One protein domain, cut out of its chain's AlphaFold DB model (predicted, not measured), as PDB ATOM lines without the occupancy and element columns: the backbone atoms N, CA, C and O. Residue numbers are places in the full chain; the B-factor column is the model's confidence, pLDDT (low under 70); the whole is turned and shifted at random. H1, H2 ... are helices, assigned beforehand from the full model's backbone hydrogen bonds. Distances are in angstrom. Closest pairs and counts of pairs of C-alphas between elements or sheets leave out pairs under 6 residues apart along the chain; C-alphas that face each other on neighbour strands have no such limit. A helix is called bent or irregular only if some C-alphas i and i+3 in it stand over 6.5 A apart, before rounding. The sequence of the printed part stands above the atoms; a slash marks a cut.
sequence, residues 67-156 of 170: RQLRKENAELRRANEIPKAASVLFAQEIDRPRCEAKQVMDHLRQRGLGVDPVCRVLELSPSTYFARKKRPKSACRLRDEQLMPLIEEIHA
ATOM      1  N   ARG A  67      35.712 -46.495 205.130       92.81
ATOM      2  CA  ARG A  67      36.566 -47.492 205.800       92.81
ATOM      3  C   ARG A  67      37.036 -48.561 204.824       92.81
ATOM      4  O   ARG A  67      38.225 -48.884 204.834       92.81
ATOM      5  N   GLN A  68      36.130 -49.077 204.000       93.38
ATOM      6  CA  GLN A  68      36.437 -50.085 202.994       93.38
ATOM      7  C   GLN A  68      37.441 -49.540 201.971       93.38
ATOM      8  O   GLN A  68      38.514 -50.115 201.803       93.38
ATOM      9  N   LEU A  69      37.182 -48.357 201.413       94.25
ATOM     10  CA  LEU A  69      38.078 -47.671 200.485       94.25
ATOM     11  C   LEU A  69      39.442 -47.371 201.106       94.25
ATOM     12  O   LEU A  69      40.468 -47.537 200.455       94.25
ATOM     13  N   ARG A  70      39.504 -46.950 202.376       94.12
ATOM     14  CA  ARG A  70      40.791 -46.739 203.068       94.12
ATOM     15  C   ARG A  70      41.579 -48.033 203.211       94.12
ATOM     16  O   ARG A  70      42.800 -48.011 203.057       94.12
ATOM     17  N   LYS A  71      40.899 -49.143 203.502       93.94
ATOM     18  CA  LYS A  71      41.521 -50.465 203.588       93.94
ATOM     19  C   LYS A  71      42.051 -50.902 202.223       93.94
ATOM     20  O   LYS A  71      43.229 -51.233 202.120       93.94
ATOM     21  N   GLU A  72      41.232 -50.804 201.182       92.06
ATOM     22  CA  GLU A  72      41.625 -51.119 199.807       92.06
ATOM     23  C   GLU A  72      42.780 -50.235 199.333       92.06
ATOM     24  O   GLU A  72      43.763 -50.733 198.796       92.06
ATOM     25  N   ASN A  73      42.740 -48.928 199.599       94.62
ATOM     26  CA  ASN A  73      43.819 -48.018 199.222       94.62
ATOM     27  C   ASN A  73      45.129 -48.367 199.944       94.62
ATOM     28  O   ASN A  73      46.197 -48.321 199.338       94.62
ATOM     29  N   ALA A  74      45.066 -48.753 201.222       90.38
ATOM     30  CA  ALA A  74      46.237 -49.222 201.957       90.38
ATOM     31  C   ALA A  74      46.804 -50.525 201.364       90.38
ATOM     32  O   ALA A  74      48.022 -50.651 201.208       90.38
ATOM     33  N   GLU A  75      45.939 -51.468 200.989       88.88
ATOM     34  CA  GLU A  75      46.329 -52.711 200.317       88.88
ATOM     35  C   GLU A  75      46.952 -52.439 198.938       88.88
ATOM     36  O   GLU A  75      48.040 -52.938 198.653       88.88
ATOM     37  N   LEU A  76      46.341 -51.572 198.126       90.81
ATOM     38  CA  LEU A  76      46.844 -51.162 196.811       90.81
ATOM     39  C   LEU A  76      48.175 -50.412 196.897       90.81
ATOM     40  O   LEU A  76      49.066 -50.627 196.074       90.81
ATOM     41  N   ARG A  77      48.350 -49.536 197.891       89.94
ATOM     42  CA  ARG A  77      49.631 -48.850 198.127       89.94
ATOM     43  C   ARG A  77      50.734 -49.849 198.448       89.94
ATOM     44  O   ARG A  77      51.808 -49.764 197.857       89.94
ATOM     45  N   ARG A  78      50.452 -50.821 199.320       88.06
ATOM     46  CA  ARG A  78      51.390 -51.903 199.645       88.06
ATOM     47  C   ARG A  78      51.679 -52.790 198.428       88.06
ATOM     48  O   ARG A  78      52.830 -53.149 198.210       88.06
ATOM     49  N   ALA A  79      50.671 -53.103 197.614       87.44
ATOM     50  CA  ALA A  79      50.848 -53.869 196.381       87.44
ATOM     51  C   ALA A  79      51.770 -53.148 195.385       87.44
ATOM     52  O   ALA A  79      52.665 -53.768 194.822       87.44
ATOM     53  N   ASN A  80      51.611 -51.831 195.229       89.56
ATOM     54  CA  ASN A  80      52.451 -51.005 194.356       89.56
ATOM     55  C   ASN A  80      53.880 -50.797 194.879       89.56
ATOM     56  O   ASN A  80      54.787 -50.513 194.096       89.56
ATOM     57  N   GLU A  81      54.104 -50.916 196.185       88.88
ATOM     58  CA  GLU A  81      55.446 -50.841 196.767       88.88
ATOM     59  C   GLU A  81      56.318 -52.033 196.348       88.88
ATOM     60  O   GLU A  81      57.516 -51.870 196.139       88.88
ATOM     61  N   ILE A  82      55.717 -53.208 196.145       87.25
ATOM     62  CA  ILE A  82      56.419 -54.443 195.767       87.25
ATOM     63  C   ILE A  82      57.202 -54.301 194.447       87.25
ATOM     64  O   ILE A  82      58.423 -54.471 194.476       87.25
ATOM     65  N   PRO A  83      56.583 -53.961 193.298       83.81
ATOM     66  CA  PRO A  83      57.313 -53.817 192.041       83.81
ATOM     67  C   PRO A  83      58.282 -52.629 192.067       83.81
ATOM     68  O   PRO A  83      59.360 -52.721 191.488       83.81
ATOM     69  N   LYS A  84      57.959 -51.544 192.790       85.56
ATOM     70  CA  LYS A  84      58.876 -50.404 192.986       85.56
ATOM     71  C   LYS A  84      60.119 -50.787 193.785       85.56
ATOM     72  O   LYS A  84      61.207 -50.290 193.524       85.56
ATOM     73  N   ALA A  85      59.973 -51.651 194.783       83.19
ATOM     74  CA  ALA A  85      61.100 -52.151 195.551       83.19
ATOM     75  C   ALA A  85      61.923 -53.165 194.745       83.19
ATOM     76  O   ALA A  85      63.149 -53.159 194.837       83.19
ATOM     77  N   ALA A  86      61.265 -53.990 193.928       80.31
ATOM     78  CA  ALA A  86      61.933 -54.933 193.040       80.31
ATOM     79  C   ALA A  86      62.727 -54.226 191.927       80.31
ATOM     80  O   ALA A  86      63.849 -54.631 191.640       80.31
ATOM     81  N   SER A  87      62.200 -53.143 191.341       80.31
ATOM     82  CA  SER A  87      62.890 -52.397 190.277       80.31
ATOM     83  C   SER A  87      64.220 -51.791 190.728       80.31
ATOM     84  O   SER A  87      65.161 -51.758 189.940       80.31
ATOM     85  N   VAL A  88      64.337 -51.379 191.996       76.19
ATOM     86  CA  VAL A  88      65.611 -50.913 192.576       76.19
ATOM     87  C   VAL A  88      66.660 -52.025 192.571       76.19
ATOM     88  O   VAL A  88      67.805 -51.770 192.212       76.19
ATOM     89  N   LEU A  89      66.274 -53.253 192.927       70.81
ATOM     90  CA  LEU A  89      67.181 -54.401 192.897       70.81
ATOM     91  C   LEU A  89      67.608 -54.723 191.458       70.81
ATOM     92  O   LEU A  89      68.795 -54.872 191.187       70.81
ATOM     93  N   PHE A  90      66.657 -54.742 190.520       67.31
ATOM     94  CA  PHE A  90      66.959 -54.988 189.107       67.31
ATOM     95  C   PHE A  90      67.877 -53.921 188.498       67.31
ATOM     96  O   PHE A  90      68.741 -54.261 187.701       67.31
ATOM     97  N   ALA A  91      67.738 -52.653 188.896       66.81
ATOM     98  CA  ALA A  91      68.625 -51.577 188.452       66.81
ATOM     99  C   ALA A  91      70.056 -51.698 189.016       66.81
ATOM    100  O   ALA A  91      71.000 -51.248 188.374       66.81
ATOM    101  N   GLN A  92      70.227 -52.309 190.193       65.31
ATOM    102  CA  GLN A  92      71.536 -52.547 190.819       65.31
ATOM    103  C   GLN A  92      72.237 -53.811 190.292       65.31
ATOM    104  O   GLN A  92      73.456 -53.920 190.392       65.31
ATOM    105  N   GLU A  93      71.489 -54.766 189.731       57.47
ATOM    106  CA  GLU A  93      71.989 -56.085 189.309       57.47
ATOM    107  C   GLU A  93      72.153 -56.239 187.781       57.47
ATOM    108  O   GLU A  93      72.365 -57.357 187.309       57.47
ATOM    109  N   ILE A  94      72.110 -55.148 186.999       50.97
ATOM    110  CA  ILE A  94      72.220 -55.173 185.521       50.97
ATOM    111  C   ILE A  94      73.478 -55.929 185.028       50.97
ATOM    112  O   ILE A  94      73.426 -56.570 183.979       50.97
ATOM    113  N   ASP A  95      74.555 -55.982 185.820       47.28
ATOM    114  CA  ASP A  95      75.798 -56.700 185.484       47.28
ATOM    115  C   ASP A  95      75.836 -58.189 185.898       47.28
ATOM    116  O   ASP A  95      76.820 -58.889 185.649       47.28
ATOM    117  N   ARG A  96      74.779 -58.730 186.523       51.12
ATOM    118  CA  ARG A  96      74.675 -60.160 186.872       51.12
ATOM    119  C   ARG A  96      73.348 -60.730 186.361       51.12
ATOM    120  O   ARG A  96      72.358 -60.704 187.087       51.12
ATOM    121  N   PRO A  97      73.308 -61.361 185.170       48.62
ATOM    122  CA  PRO A  97      72.069 -61.789 184.499       48.62
ATOM    123  C   PRO A  97      71.356 -62.994 185.153       48.62
ATOM    124  O   PRO A  97      70.615 -63.731 184.504       48.62
ATOM    125  N   ARG A  98      71.580 -63.246 186.445       52.69
ATOM    126  CA  ARG A  98      70.940 -64.317 187.214       52.69
ATOM    127  C   ARG A  98      70.383 -63.767 188.526       52.69
ATOM    128  O   ARG A  98      70.727 -64.283 189.587       52.69
ATOM    129  N   CYS A  99      69.508 -62.765 188.453       52.19
ATOM    130  CA  CYS A  99      68.644 -62.405 189.577       52.19
ATOM    131  C   CYS A  99      67.792 -63.637 189.905       52.19
ATOM    132  O   CYS A  99      66.857 -63.998 189.181       52.19
ATOM    133  N   GLU A 100      68.138 -64.367 190.959       63.97
ATOM    134  CA  GLU A 100      67.299 -65.474 191.379       63.97
ATOM    135  C   GLU A 100      66.010 -64.898 191.948       63.97
ATOM    136  O   GLU A 100      66.052 -64.045 192.828       63.97
ATOM    137  N   ALA A 101      64.852 -65.436 191.558       66.00
ATOM    138  CA  ALA A 101      63.578 -65.100 192.203       66.00
ATOM    139  C   ALA A 101      63.658 -65.181 193.749       66.00
ATOM    140  O   ALA A 101      62.961 -64.460 194.458       66.00
ATOM    141  N   LYS A 102      64.563 -66.021 194.277       70.81
ATOM    142  CA  LYS A 102      64.923 -66.100 195.698       70.81
ATOM    143  C   LYS A 102      65.513 -64.792 196.250       70.81
ATOM    144  O   LYS A 102      65.080 -64.374 197.318       70.81
ATOM    145  N   GLN A 103      66.458 -64.162 195.552       76.06
ATOM    146  CA  GLN A 103      67.106 -62.908 195.963       76.06
ATOM    147  C   GLN A 103      66.108 -61.751 195.978       76.06
ATOM    148  O   GLN A 103      66.014 -61.050 196.983       76.06
ATOM    149  N   VAL A 104      65.286 -61.631 194.929       77.19
ATOM    150  CA  VAL A 104      64.207 -60.631 194.852       77.19
ATOM    151  C   VAL A 104      63.251 -60.782 196.038       77.19
ATOM    152  O   VAL A 104      62.987 -59.823 196.760       77.19
ATOM    153  N   MET A 105      62.774 -62.001 196.305       78.06
ATOM    154  CA  MET A 105      61.855 -62.248 197.420       78.06
ATOM    155  C   MET A 105      62.507 -62.062 198.800       78.06
ATOM    156  O   MET A 105      61.855 -61.555 199.713       78.06
ATOM    157  N   ASP A 106      63.779 -62.431 198.977       78.88
ATOM    158  CA  ASP A 106      64.504 -62.190 200.231       78.88
ATOM    159  C   ASP A 106      64.748 -60.688 200.472       78.88
ATOM    160  O   ASP A 106      64.593 -60.239 201.611       78.88
ATOM    161  N   HIS A 107      65.042 -59.907 199.425       82.75
ATOM    162  CA  HIS A 107      65.177 -58.447 199.490       82.75
ATOM    163  C   HIS A 107      63.854 -57.771 199.881       82.75
ATOM    164  O   HIS A 107      63.809 -56.970 200.815       82.75
ATOM    165  N   LEU A 108      62.748 -58.142 199.227       83.00
ATOM    166  CA  LEU A 108      61.419 -57.609 199.548       83.00
ATOM    167  C   LEU A 108      61.019 -57.933 200.996       83.00
ATOM    168  O   LEU A 108      60.520 -57.063 201.712       83.00
ATOM    169  N   ARG A 109      61.335 -59.145 201.472       81.38
ATOM    170  CA  ARG A 109      61.126 -59.541 202.872       81.38
ATOM    171  C   ARG A 109      61.916 -58.672 203.853       81.38
ATOM    172  O   ARG A 109      61.376 -58.302 204.891       81.38
ATOM    173  N   GLN A 110      63.175 -58.349 203.551       83.31
ATOM    174  CA  GLN A 110      64.003 -57.479 204.403       83.31
ATOM    175  C   GLN A 110      63.441 -56.054 204.514       83.31
ATOM    176  O   GLN A 110      63.628 -55.407 205.539       83.31
ATOM    177  N   ARG A 111      62.689 -55.589 203.509       83.50
ATOM    178  CA  ARG A 111      61.987 -54.294 203.527       83.50
ATOM    179  C   ARG A 111      60.651 -54.320 204.282       83.50
ATOM    180  O   ARG A 111      59.943 -53.321 204.299       83.50
ATOM    181  N   GLY A 112      60.296 -55.447 204.905       84.06
ATOM    182  CA  GLY A 112      59.049 -55.605 205.660       84.06
ATOM    183  C   GLY A 112      57.836 -55.983 204.805       84.06
ATOM    184  O   GLY A 112      56.715 -56.024 205.317       84.06
ATOM    185  N   LEU A 113      58.030 -56.296 203.518       84.44
ATOM    186  CA  LEU A 113      56.962 -56.801 202.659       84.44
ATOM    187  C   LEU A 113      56.778 -58.302 202.924       84.44
ATOM    188  O   LEU A 113      57.702 -59.102 202.781       84.44
ATOM    189  N   GLY A 114      55.578 -58.689 203.357       83.88
ATOM    190  CA  GLY A 114      55.252 -60.091 203.615       83.88
ATOM    191  C   GLY A 114      55.370 -60.946 202.349       83.88
ATOM    192  O   GLY A 114      55.046 -60.493 201.254       83.88
ATOM    193  N   VAL A 115      55.785 -62.205 202.510       82.69
ATOM    194  CA  VAL A 115      55.953 -63.147 201.387       82.69
ATOM    195  C   VAL A 115      54.632 -63.385 200.654       82.69
ATOM    196  O   VAL A 115      54.624 -63.417 199.434       82.69
ATOM    197  N   ASP A 116      53.514 -63.505 201.376       83.69
ATOM    198  CA  ASP A 116      52.201 -63.766 200.771       83.69
ATOM    199  C   ASP A 116      51.713 -62.620 199.852       83.69
ATOM    200  O   ASP A 116      51.424 -62.894 198.686       83.69
ATOM    201  N   PRO A 117      51.728 -61.336 200.278       86.56
ATOM    202  CA  PRO A 117      51.466 -60.209 199.379       86.56
ATOM    203  C   PRO A 117      52.365 -60.176 198.138       86.56
ATOM    204  O   PRO A 117      51.883 -59.935 197.035       86.56
ATOM    205  N   VAL A 118      53.664 -60.440 198.308       85.38
ATOM    206  CA  VAL A 118      54.638 -60.463 197.205       85.38
ATOM    207  C   VAL A 118      54.326 -61.583 196.220       85.38
ATOM    208  O   VAL A 118      54.256 -61.345 195.019       85.38
ATOM    209  N   CYS A 119      54.095 -62.792 196.725       84.94
ATOM    210  CA  CYS A 119      53.712 -63.949 195.931       84.94
ATOM    211  C   CYS A 119      52.422 -63.691 195.143       84.94
ATOM    212  O   CYS A 119      52.371 -64.009 193.961       84.94
ATOM    213  N   ARG A 120      51.424 -63.038 195.749       85.56
ATOM    214  CA  ARG A 120      50.177 -62.674 195.062       85.56
ATOM    215  C   ARG A 120      50.398 -61.680 193.921       85.56
ATOM    216  O   ARG A 120      49.861 -61.888 192.844       85.56
ATOM    217  N   VAL A 121      51.188 -60.629 194.148       86.56
ATOM    218  CA  VAL A 121      51.479 -59.602 193.126       86.56
ATOM    219  C   VAL A 121      52.325 -60.157 191.981       86.56
ATOM    220  O   VAL A 121      52.143 -59.758 190.838       86.56
ATOM    221  N   LEU A 122      53.247 -61.071 192.279       81.38
ATOM    222  CA  LEU A 122      54.126 -61.689 191.282       81.38
ATOM    223  C   LEU A 122      53.534 -62.960 190.653       81.38
ATOM    224  O   LEU A 122      54.240 -63.633 189.908       81.38
ATOM    225  N   GLU A 123      52.289 -63.316 190.984       82.81
ATOM    226  CA  GLU A 123      51.616 -64.542 190.524       82.81
ATOM    227  C   GLU A 123      52.427 -65.827 190.802       82.81
ATOM    228  O   GLU A 123      52.445 -66.792 190.038       82.81
ATOM    229  N   LEU A 124      53.109 -65.854 191.947       82.75
ATOM    230  CA  LEU A 124      53.886 -66.989 192.435       82.75
ATOM    231  C   LEU A 124      53.166 -67.663 193.604       82.75
ATOM    232  O   LEU A 124      52.582 -67.012 194.464       82.75
ATOM    233  N   SER A 125      53.277 -68.986 193.711       83.12
ATOM    234  CA  SER A 125      52.820 -69.686 194.916       83.12
ATOM    235  C   SER A 125      53.837 -69.530 196.060       83.12
ATOM    236  O   SER A 125      55.028 -69.776 195.853       83.12
ATOM    237  N   PRO A 126      53.417 -69.244 197.309       84.44
ATOM    238  CA  PRO A 126      54.329 -69.254 198.457       84.44
ATOM    239  C   PRO A 126      55.062 -70.593 198.627       84.44
ATOM    240  O   PRO A 126      56.231 -70.634 199.015       84.44
ATOM    241  N   SER A 127      54.394 -71.700 198.284       84.50
ATOM    242  CA  SER A 127      54.968 -73.047 198.357       84.50
ATOM    243  C   SER A 127      56.179 -73.219 197.432       84.50
ATOM    244  O   SER A 127      57.200 -73.766 197.855       84.50
ATOM    245  N   THR A 128      56.122 -72.685 196.206       81.50
ATOM    246  CA  THR A 128      57.233 -72.757 195.248       81.50
ATOM    247  C   THR A 128      58.408 -71.901 195.708       81.50
ATOM    248  O   THR A 128      59.556 -72.339 195.584       81.50
ATOM    249  N   TYR A 129      58.151 -70.742 196.325       80.81
ATOM    250  CA  TYR A 129      59.197 -69.940 196.963       80.81
ATOM    251  C   TYR A 129      59.892 -70.704 198.093       80.81
ATOM    252  O   TYR A 129      61.115 -70.851 198.062       80.81
ATOM    253  N   PHE A 130      59.147 -71.229 199.072       83.94
ATOM    254  CA  PHE A 130      59.754 -71.920 200.215       83.94
ATOM    255  C   PHE A 130      60.473 -73.213 199.809       83.94
ATOM    256  O   PHE A 130      61.554 -73.496 200.337       83.94
ATOM    257  N   ALA A 131      59.938 -73.962 198.841       82.88
ATOM    258  CA  ALA A 131      60.604 -75.135 198.279       82.88
ATOM    259  C   ALA A 131      61.929 -74.752 197.598       82.88
ATOM    260  O   ALA A 131      62.972 -75.350 197.869       82.88
ATOM    261  N   ARG A 132      61.925 -73.699 196.768       79.06
ATOM    262  CA  ARG A 132      63.129 -73.206 196.082       79.06
ATOM    263  C   ARG A 132      64.139 -72.591 197.050       79.06
ATOM    264  O   ARG A 132      65.338 -72.749 196.846       79.06
ATOM    265  N   LYS A 133      63.678 -71.950 198.128       80.62
ATOM    266  CA  LYS A 133      64.531 -71.372 199.176       80.62
ATOM    267  C   LYS A 133      65.383 -72.430 199.874       80.62
ATOM    268  O   LYS A 133      66.561 -72.166 200.121       80.62
ATOM    269  N   LYS A 134      64.783 -73.589 200.167       83.50
ATOM    270  CA  LYS A 134      65.413 -74.738 200.838       83.50
ATOM    271  C   LYS A 134      66.210 -75.644 199.893       83.50
ATOM    272  O   LYS A 134      66.955 -76.493 200.370       83.50
ATOM    273  N   ARG A 135      66.050 -75.499 198.573       79.88
ATOM    274  CA  ARG A 135      66.693 -76.381 197.593       79.88
ATOM    275  C   ARG A 135      68.219 -76.187 197.613       79.88
ATOM    276  O   ARG A 135      68.670 -75.048 197.466       79.88
ATOM    277  N   PRO A 136      69.017 -77.262 197.749       78.62
ATOM    278  CA  PRO A 136      70.465 -77.170 197.595       78.62
ATOM    279  C   PRO A 136      70.832 -76.787 196.154       78.62
ATOM    280  O   PRO A 136      70.048 -76.985 195.219       78.62
ATOM    281  N   LYS A 137      72.033 -76.225 195.964       77.44
ATOM    282  CA  LYS A 137      72.563 -75.930 194.625       77.44
ATOM    283  C   LYS A 137      72.605 -77.226 193.799       77.44
ATOM    284  O   LYS A 137      72.927 -78.290 194.320       77.44
ATOM    285  N   SER A 138      72.254 -77.143 192.515       79.50
ATOM    286  CA  SER A 138      72.343 -78.298 191.619       79.50
ATOM    287  C   SER A 138      73.805 -78.654 191.338       79.50
ATOM    288  O   SER A 138      74.671 -77.781 191.345       79.50
ATOM    289  N   ALA A 139      74.080 -79.920 191.020       80.06
ATOM    290  CA  ALA A 139      75.431 -80.384 190.691       80.06
ATOM    291  C   ALA A 139      76.055 -79.630 189.500       80.06
ATOM    292  O   ALA A 139      77.245 -79.340 189.500       80.06
ATOM    293  N   CYS A 140      75.251 -79.260 188.497       75.31
ATOM    294  CA  CYS A 140      75.698 -78.403 187.396       75.31
ATOM    295  C   CYS A 140      76.155 -77.029 187.903       75.31
ATOM    296  O   CYS A 140      77.227 -76.563 187.554       75.31
ATOM    297  N   ARG A 141      75.388 -76.426 188.818       76.06
ATOM    298  CA  ARG A 141      75.697 -75.106 189.365       76.06
ATOM    299  C   ARG A 141      76.932 -75.092 190.258       76.06
ATOM    300  O   ARG A 141      77.665 -74.116 190.235       76.06
ATOM    301  N   LEU A 142      77.132 -76.146 191.045       83.12
ATOM    302  CA  LEU A 142      78.347 -76.311 191.844       83.12
ATOM    303  C   LEU A 142      79.576 -76.443 190.941       83.12
ATOM    304  O   LEU A 142      80.587 -75.810 191.212       83.12
ATOM    305  N   ARG A 143      79.463 -77.201 189.839       81.12
ATOM    306  CA  ARG A 143      80.529 -77.302 188.835       81.12
ATOM    307  C   ARG A 143      80.801 -75.966 188.152       81.12
ATOM    308  O   ARG A 143      81.952 -75.568 188.098       81.12
ATOM    309  N   ASP A 144      79.772 -75.252 187.697       83.12
ATOM    310  CA  ASP A 144      79.943 -73.918 187.105       83.12
ATOM    311  C   ASP A 144      80.658 -72.972 188.083       83.12
ATOM    312  O   ASP A 144      81.609 -72.306 187.706       83.12
ATOM    313  N   GLU A 145      80.256 -72.939 189.355       81.56
ATOM    314  CA  GLU A 145      80.875 -72.078 190.376       81.56
ATOM    315  C   GLU A 145      82.353 -72.419 190.629       81.56
ATOM    316  O   GLU A 145      83.142 -71.525 190.919       81.56
ATOM    317  N   GLN A 146      82.736 -73.689 190.474       88.50
ATOM    318  CA  GLN A 146      84.130 -74.136 190.551       88.50
ATOM    319  C   GLN A 146      84.924 -73.838 189.273       88.50
ATOM    320  O   GLN A 146      86.116 -73.559 189.349       88.50
ATOM    321  N   LEU A 147      84.283 -73.920 188.105       86.44
ATOM    322  CA  LEU A 147      84.931 -73.773 186.800       86.44
ATOM    323  C   LEU A 147      85.035 -72.315 186.347       86.44
ATOM    324  O   LEU A 147      85.964 -71.981 185.624       86.44
ATOM    325  N   MET A 148      84.118 -71.442 186.768       85.88
ATOM    326  CA  MET A 148      84.103 -70.032 186.364       85.88
ATOM    327  C   MET A 148      85.412 -69.284 186.679       85.88
ATOM    328  O   MET A 148      85.917 -68.644 185.761       85.88
ATOM    329  N   PRO A 149      86.017 -69.399 187.880       88.31
ATOM    330  CA  PRO A 149      87.297 -68.745 188.169       88.31
ATOM    331  C   PRO A 149      88.431 -69.249 187.270       88.31
ATOM    332  O   PRO A 149      89.250 -68.463 186.813       88.31
ATOM    333  N   LEU A 150      88.437 -70.553 186.964       87.00
ATOM    334  CA  LEU A 150      89.434 -71.169 186.084       87.00
ATOM    335  C   LEU A 150      89.264 -70.705 184.632       87.00
ATOM    336  O   LEU A 150      90.243 -70.464 183.935       87.00
ATOM    337  N   ILE A 151      88.021 -70.558 184.167       85.12
ATOM    338  CA  ILE A 151      87.723 -70.015 182.836       85.12
ATOM    339  C   ILE A 151      88.168 -68.549 182.751       85.12
ATOM    340  O   ILE A 151      88.742 -68.144 181.742       85.12
ATOM    341  N   GLU A 152      87.923 -67.758 183.798       83.81
ATOM    342  CA  GLU A 152      88.361 -66.360 183.885       83.81
ATOM    343  C   GLU A 152      89.892 -66.234 183.888       83.81
ATOM    344  O   GLU A 152      90.425 -65.393 183.166       83.81
ATOM    345  N   GLU A 153      90.594 -67.098 184.623       86.19
ATOM    346  CA  GLU A 153      92.062 -67.167 184.664       86.19
ATOM    347  C   GLU A 153      92.651 -67.532 183.293       86.19
ATOM    348  O   GLU A 153      93.473 -66.790 182.755       86.19
ATOM    349  N   ILE A 154      92.140 -68.591 182.653       86.69
ATOM    350  CA  ILE A 154      92.562 -69.000 181.302       86.69
ATOM    351  C   ILE A 154      92.323 -67.873 180.287       86.69
ATOM    352  O   ILE A 154      93.155 -67.632 179.409       86.69
ATOM    353  N   HIS A 155      91.196 -67.162 180.383       80.31
ATOM    354  CA  HIS A 155      90.903 -66.025 179.508       80.31
ATOM    355  C   HIS A 155      91.827 -64.826 179.759       80.31
ATOM    356  O   HIS A 155      92.215 -64.155 178.802       80.31
ATOM    357  N   ALA A 156      92.194 -64.557 181.015       80.06
ATOM    358  CA  ALA A 156      93.128 -63.490 181.363       80.06
ATOM    359  C   ALA A 156      94.541 -63.769 180.820       80.06
ATOM    360  O   ALA A 156      95.186 -62.863 180.295       80.06
TER     361      ALA A 156
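AT A GLANCE: This is residues 67 to 156 of the 170 residues of the protein "Transposase" of Streptomyces sp. SID4923 (UniProt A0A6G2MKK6). Long helix H1 packs on short, crossed helices H2 and H3, with H4 beyond; residues 67 to 74 and 134 to 156, with bent H5, stick out at opposite ends. The printed part has 90 residues, five named helices, H1 to H5, and no named strand: all helix. It is loose, radius of gyration of the C-alphas 17.6 A, spans 64 by 27 by 19 A.

IN THESE COORDINATES: Find C-alpha 67 at (36.566, -47.492, 205.800), where H1, residues 67 to 92, begins its 38.4 A. H2 is residues 101 to 110, H3 115 to 121, H4 126 to 134. H5, residues 139 to 156, assigned as one helix by its hydrogen bonds, is bent: C-alphas 146 and 149 are 6.7 A apart. It ends at C-alpha 156, (93.128, -63.490, 181.363).

HOW THE PARTS SIT: H1's residues 82 to 89 alone touch H2, closest C-alphas Ala 86 and Val 104, 6.4 A. In H1 17 of 22 O i to N i+4 pairs are within hydrogen-bond range.

THE WHOLE: The printed part has no cut; pLDDT is under 70 at residues 90 to 101.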